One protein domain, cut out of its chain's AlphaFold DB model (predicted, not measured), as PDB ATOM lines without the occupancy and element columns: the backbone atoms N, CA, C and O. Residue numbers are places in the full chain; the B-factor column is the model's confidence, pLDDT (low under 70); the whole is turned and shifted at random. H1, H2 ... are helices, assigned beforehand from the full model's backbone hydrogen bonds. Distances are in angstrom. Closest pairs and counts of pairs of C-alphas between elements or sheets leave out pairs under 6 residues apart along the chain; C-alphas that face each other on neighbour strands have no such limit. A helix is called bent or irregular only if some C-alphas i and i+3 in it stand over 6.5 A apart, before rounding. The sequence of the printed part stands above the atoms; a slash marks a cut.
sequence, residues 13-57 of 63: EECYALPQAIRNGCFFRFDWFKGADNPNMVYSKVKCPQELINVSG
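AT A GLANCE: This is residues 13 to 57 of the 63 residues of the protein "Hypothetical protein" of Adineta ricciae (UniProt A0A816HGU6). The printed part makes an open, flat arch: the short helix H1 and the longer helix H2 touch at one end, a long stretch of chain with no named element, residues 32 to 49, sweeps away from them in a wide curve, and the small helix H3 sits at the far end of that curve, with no helix touching it. The space inside the arch is empty, and residues 38 to 57, H3 among them, stand free of the rest. There are 45 printed residues with three named helices, in the order H1, H2, H3, and no named strand; the class is all helix. The whole is only just loose, close to extended, with a radius of gyration of the C-alphas of 13.9 A, and its C-alphas span 36 by 28 by 12 A.

HOW THE PARTS SIT: H1, residues 13 to 17, touches H2, residues 20 to 31, with 4 pairs of C-alphas within 8 A. Their closest C-alphas are those of Cys 15 and Cys 26, 5.8 A apart, and H2 touches H1 with residues 23 to 27 alone. The two centres are 9.0 A apart. H3, residues 50 to 56, is apart from H1 and from H2. In H3 each O i to N i+4 pair is within hydrogen-bond range, while H1 has 0 of 1 such pairs within range beside 2 of 2 O i to N i+3 pairs, and H2 has 4 of 8.

IN THESE COORDINATES: H1 begins at C-alpha 13, at (325.267, 330.222, 302.648), and runs from Glu 13 to Ala 17, 8.0 A from first to last C-alpha. H2 runs from Gln 20, whose C-alpha is at (322.753, 327.380, 289.893), to Asp 31, 16.9 A from first to last C-alpha. H2 is irregular: C-alphas 21 and 24 are 7.5 A apart. H3 runs from Gln 50 to Ser 56, 10.0 A from first to last C-alpha, and ends at C-alpha 56, at (333.043, 312.729, 281.776).

THE WHOLE: The two C-alphas farthest apart are those of Ala 17 and Lys 47, at 35.8 A, and the first and last printed C-alphas, of Glu 13 and Gly 57, are 31.8 A apart. The link from H1 to H2 is tight, with 2 residues between them, and the link from H2 to H3 is long, with 18 residues. The C-alphas of residues 32 to 49 lie 8 to 19 A from the mean of the C-alphas. The printed part has no cut. The mean pLDDT of the printed part is 97.7, and no printed residue is under 70.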
ATOM      1  N   GLU A  13     326.242 329.211 303.053       97.69
ATOM      2  CA  GLU A  13     325.267 330.222 302.648       97.69
ATOM      3  C   GLU A  13     325.759 331.020 301.435       97.69
ATOM      4  O   GLU A  13     324.987 331.310 300.519       97.69
ATOM      5  N   GLU A  14     327.062 331.298 301.357       96.69
ATOM      6  CA  GLU A  14     327.672 331.968 300.203       96.69
ATOM      7  C   GLU A  14     327.521 331.173 298.894       96.69
ATOM      8  O   GLU A  14     327.533 331.766 297.813       96.69
ATOM      9  N   CYS A  15     327.289 329.853 298.946       97.06
ATOM     10  CA  CYS A  15     327.005 329.060 297.748       97.06
ATOM     11  C   CYS A  15     325.747 329.537 296.999       97.06
ATOM     12  O   CYS A  15     325.654 329.346 295.785       97.06
ATOM     13  N   TYR A  16     324.784 330.185 297.668       96.94
ATOM     14  CA  TYR A  16     323.593 330.724 297.000       96.94
ATOM     15  C   TYR A  16     323.905 331.899 296.063       96.94
ATOM     16  O   TYR A  16     323.156 332.122 295.110       96.94
ATOM     17  N   ALA A  17     325.029 332.593 296.269       95.50
ATOM     18  CA  ALA A  17     325.495 333.658 295.382       95.50
ATOM     19  C   ALA A  17     326.134 333.126 294.081       95.50
ATOM     20  O   ALA A  17     326.390 333.900 293.160       95.50
ATOM     21  N   LEU A  18     326.382 331.814 293.976       94.88
ATOM     22  CA  LEU A  18     326.956 331.185 292.785       94.88
ATOM     23  C   LEU A  18     325.883 330.836 291.733       94.88
ATOM     24  O   LEU A  18     324.707 330.652 292.079       94.88
ATOM     25  N   PRO A  19     326.262 330.675 290.448       96.62
ATOM     26  CA  PRO A  19     325.375 330.145 289.415       96.62
ATOM     27  C   PRO A  19     324.779 328.789 289.801       96.62
ATOM     28  O   PRO A  19     325.472 327.929 290.344       96.62
ATOM     29  N   GLN A  20     323.501 328.573 289.475       97.88
ATOM     30  CA  GLN A  20     322.753 327.380 289.893       97.88
ATOM     31  C   GLN A  20     323.449 326.065 289.510       97.88
ATOM     32  O   GLN A  20     323.481 325.141 290.320       97.88
ATOM     33  N   ALA A  21     324.063 326.015 288.324       97.75
ATOM     34  CA  ALA A  21     324.730 324.827 287.796       97.75
ATOM     35  C   ALA A  21     325.868 324.287 288.686       97.75
ATOM     36  O   ALA A  21     326.171 323.102 288.613       97.75
ATOM     37  N   ILE A  22     326.482 325.119 289.539       97.19
ATOM     38  CA  ILE A  22     327.625 324.717 290.381       97.19
ATOM     39  C   ILE A  22     327.309 324.663 291.881       97.19
ATOM     40  O   ILE A  22     328.165 324.274 292.679       97.19
ATOM     41  N   ARG A  23     326.086 325.021 292.297       97.88
ATOM     42  CA  ARG A  23     325.730 325.113 293.726       97.88
ATOM     43  C   ARG A  23     325.843 323.781 294.446       97.88
ATOM     44  O   ARG A  23     326.361 323.750 295.554       97.88
ATOM     45  N   ASN A  24     325.440 322.685 293.808       98.50
ATOM     46  CA  ASN A  24     325.503 321.357 294.425       98.50
ATOM     47  C   ASN A  24     326.948 320.947 294.754       98.50
ATOM     48  O   ASN A  24     327.203 320.420 295.834       98.50
ATOM     49  N   GLY A  25     327.904 321.264 293.872       98.25
ATOM     50  CA  GLY A  25     329.330 321.070 294.152       98.25
ATOM     51  C   GLY A  25     329.843 321.984 295.271       98.25
ATOM     52  O   GLY A  25     330.641 321.556 296.099       98.25
ATOM     53  N   CYS A  26     329.343 323.219 295.355       98.31
ATOM     54  CA  CYS A  26     329.662 324.113 296.468       98.31
ATOM     55  C   CYS A  26     329.118 323.584 297.806       98.31
ATOM     56  O   CYS A  26     329.855 323.533 298.787       98.31
ATOM     57  N   PHE A  27     327.867 323.114 297.849       98.75
ATOM     58  CA  PHE A  27     327.274 322.529 299.052       98.75
ATOM     59  C   PHE A  27     328.013 321.270 299.509       98.75
ATOM     60  O   PHE A  27     328.226 321.103 300.707       98.75
ATOM     61  N   PHE A  28     328.498 320.435 298.581       98.75
ATOM     62  CA  PHE A  28     329.308 319.255 298.906       98.75
ATOM     63  C   PHE A  28     330.503 319.583 299.818       98.75
ATOM     64  O   PHE A  28     330.764 318.830 300.762       98.75
ATOM     65  N   ARG A  29     331.176 320.727 299.595       98.44
ATOM     66  CA  ARG A  29     332.296 321.195 300.432       98.44
ATOM     67  C   ARG A  29     331.910 321.290 301.908       98.44
ATOM     68  O   ARG A  29     332.700 320.911 302.765       98.44
ATOM     69  N   PHE A  30     330.725 321.807 302.212       98.56
ATOM     70  CA  PHE A  30     330.295 322.063 303.587       98.56
ATOM     71  C   PHE A  30     329.494 320.895 304.177       98.56
ATOM     72  O   PHE A  30     329.605 320.614 305.368       98.56
ATOM     73  N   ASP A  31     328.747 320.166 303.346       98.62
ATOM     74  CA  ASP A  31     327.813 319.134 303.798       98.62
ATOM     75  C   ASP A  31     328.500 317.785 304.003       98.62
ATOM     76  O   ASP A  31     328.469 317.238 305.106       98.62
ATOM     77  N   TRP A  32     329.133 317.239 302.963       98.56
ATOM     78  CA  TRP A  32     329.802 315.938 303.046       98.56
ATOM     79  C   TRP A  32     331.253 316.091 303.489       98.56
ATOM     80  O   TRP A  32     331.693 315.408 304.408       98.56
ATOM     81  N   PHE A  33     331.970 317.046 302.891       98.31
ATOM     82  CA  PHE A  33     333.389 317.285 303.161       98.31
ATOM     83  C   PHE A  33     333.641 318.120 304.432       98.31
ATOM     84  O   PHE A  33     334.787 318.336 304.819       98.31
ATOM     85  N   LYS A  34     332.570 318.566 305.109       98.12
ATOM     86  CA  LYS A  34     332.591 319.242 306.423       98.12
ATOM     87  C   LYS A  34     333.489 320.479 306.502       98.12
ATOM     88  O   LYS A  34     333.979 320.821 307.571       98.12
ATOM     89  N   GLY A  35     333.702 321.154 305.375       97.38
ATOM     90  CA  GLY A  35     334.556 322.334 305.304       97.38
ATOM     91  C   GLY A  35     336.028 322.043 305.598       97.38
ATOM     92  O   GLY A  35     336.732 322.963 306.001       97.38
ATOM     93  N   ALA A  36     336.489 320.797 305.423       98.12
ATOM     94  CA  ALA A  36     337.880 320.432 305.666       98.12
ATOM     95  C   ALA A  36     338.841 321.308 304.843       98.12
ATOM     96  O   ALA A  36     338.645 321.515 303.642       98.12
ATOM     97  N   ASP A  37     339.883 321.809 305.502       97.25
ATOM     98  CA  ASP A  37     340.893 322.672 304.897       97.25
ATOM     99  C   ASP A  37     342.158 321.861 304.600       97.25
ATOM    100  O   ASP A  37     342.899 321.485 305.506       97.25
ATOM    101  N   ASN A  38     342.367 321.551 303.320       97.12
ATOM    102  CA  ASN A  38     343.534 320.834 302.788       97.12
ATOM    103  C   ASN A  38     343.912 319.537 303.548       97.12
ATOM    104  O   ASN A  38     345.050 319.403 304.007       97.12
ATOM    105  N   PRO A  39     342.995 318.558 303.698       97.81
ATOM    106  CA  PRO A  39     343.298 317.324 304.416       97.81
ATOM    107  C   PRO A  39     344.290 316.433 303.653       97.81
ATOM    108  O   PRO A  39     344.266 316.346 302.425       97.81
ATOM    109  N   ASN A  40     345.120 315.699 304.398       98.19
ATOM    110  CA  ASN A  40     345.980 314.653 303.843       98.19
ATOM    111  C   ASN A  40     345.175 313.387 303.515       98.19
ATOM    112  O   ASN A  40     344.215 313.055 304.212       98.19
ATOM    113  N   MET A  41     345.604 312.635 302.496       96.81
ATOM    114  CA  MET A  41     344.992 311.356 302.126       96.81
ATOM    115  C   MET A  41     346.012 310.351 301.585       96.81
ATOM    116  O   MET A  41     347.012 310.726 300.977       96.81
ATOM    117  N   VAL A  42     345.716 309.063 301.764       98.06
ATOM    118  CA  VAL A  42     346.394 307.947 301.086       98.06
ATOM    119  C   VAL A  42     345.463 307.433 299.991       98.06
ATOM    120  O   VAL A  42     344.262 307.308 300.222       98.06
ATOM    121  N   TYR A  43     345.990 307.153 298.800       97.38
ATOM    122  CA  TYR A  43     345.186 306.752 297.645       97.38
ATOM    123  C   TYR A  43     345.845 305.634 296.835       97.38
ATOM    124  O   TYR A  43     347.052 305.407 296.917       97.38
ATOM    125  N   SER A  44     345.037 304.951 296.025       97.75
ATOM    126  CA  SER A  44     345.468 303.947 295.053       97.75
ATOM    127  C   SER A  44     344.641 304.062 293.766       97.75
ATOM    128  O   SER A  44     343.530 304.593 293.774       97.75
ATOM    129  N   LYS A  45     345.189 303.591 292.634       97.06
ATOM    130  CA  LYS A  45     344.445 303.521 291.363       97.06
ATOM    131  C   LYS A  45     343.367 302.439 291.472       97.06
ATOM    132  O   LYS A  45     343.659 301.317 291.878       97.06
ATOM    133  N   VAL A  46     342.152 302.767 291.046       96.75
ATOM    134  CA  VAL A  46     341.014 301.841 290.936       96.75
ATOM    135  C   VAL A  46     340.400 301.950 289.543       96.75
ATOM    136  O   VAL A  46     340.711 302.887 288.809       96.75
ATOM    137  N   LYS A  47     339.526 301.006 289.180       97.75
ATOM    138  CA  LYS A  47     338.689 301.159 287.985       97.75
ATOM    139  C   LYS A  47     337.695 302.298 288.211       97.75
ATOM    140  O   LYS A  47     337.069 302.336 289.272       97.75
ATOM    141  N   CYS A  48     337.534 303.196 287.240       98.12
ATOM    142  CA  CYS A  48     336.550 304.267 287.324       98.12
ATOM    143  C   CYS A  48     335.126 303.707 287.527       98.12
ATOM    144  O   CYS A  48     334.660 302.905 286.714       98.12
ATOM    145  N   PRO A  49     334.405 304.148 288.578       98.25
ATOM    146  CA  PRO A  49     332.973 303.900 288.706       98.25
ATOM    147  C   PRO A  49     332.207 304.416 287.483       98.25
ATOM    148  O   PRO A  49     332.557 305.459 286.914       98.25
ATOM    149  N   GLN A  50     331.146 303.709 287.089       98.00
ATOM    150  CA  GLN A  50     330.379 304.026 285.881       98.00
ATOM    151  C   GLN A  50     329.752 305.425 285.951       98.00
ATOM    152  O   GLN A  50     329.647 306.113 284.939       98.00
ATOM    153  N   GLU A  51     329.395 305.881 287.149       98.25
ATOM    154  CA  GLU A  51     328.859 307.211 287.417       98.25
ATOM    155  C   GLU A  51     329.840 308.317 286.997       98.25
ATOM    156  O   GLU A  51     329.420 309.318 286.420       98.25
ATOM    157  N   LEU A  52     331.150 308.127 287.211       98.25
ATOM    158  CA  LEU A  52     332.176 309.100 286.806       98.25
ATOM    159  C   LEU A  52     332.443 309.064 285.295       98.25
ATOM    160  O   LEU A  52     332.665 310.107 284.671       98.25
ATOM    161  N   ILE A  53     332.384 307.875 284.689       98.38
ATOM    162  CA  ILE A  53     332.512 307.712 283.233       98.38
ATOM    163  C   ILE A  53     331.334 308.390 282.528       98.38
ATOM    164  O   ILE A  53     331.543 309.124 281.569       98.38
ATOM    165  N   ASN A  54     330.108 308.215 283.025       98.44
ATOM    166  CA  ASN A  54     328.909 308.811 282.432       98.44
ATOM    167  C   ASN A  54     328.945 310.347 282.437       98.44
ATOM    168  O   ASN A  54     328.467 310.966 281.492       98.44
ATOM    169  N   VAL A  55     329.519 310.963 283.477       97.62
ATOM    170  CA  VAL A  55     329.652 312.428 283.562       97.62
ATOM    171  C   VAL A  55     330.744 312.953 282.631       97.62
ATOM    172  O   VAL A  55     330.564 313.990 281.997       97.62
ATOM    173  N   SER A  56     331.883 312.261 282.549       98.06
ATOM    174  CA  SER A  56     333.043 312.729 281.776       98.06
ATOM    175  C   SER A  56     333.032 312.312 280.303       98.06
ATOM    176  O   SER A  56     333.719 312.929 279.492       98.06
ATOM    177  N   GLY A  57     332.310 311.244 279.957       98.12
ATOM    178  CA  GLY A  57     332.364 310.596 278.644       98.12
ATOM    179  C   GLY A  57     333.707 309.927 278.332       98.12
ATOM    180  O   GLY A  57     333.950 309.558 277.185       98.12
TER     181      GLY A  57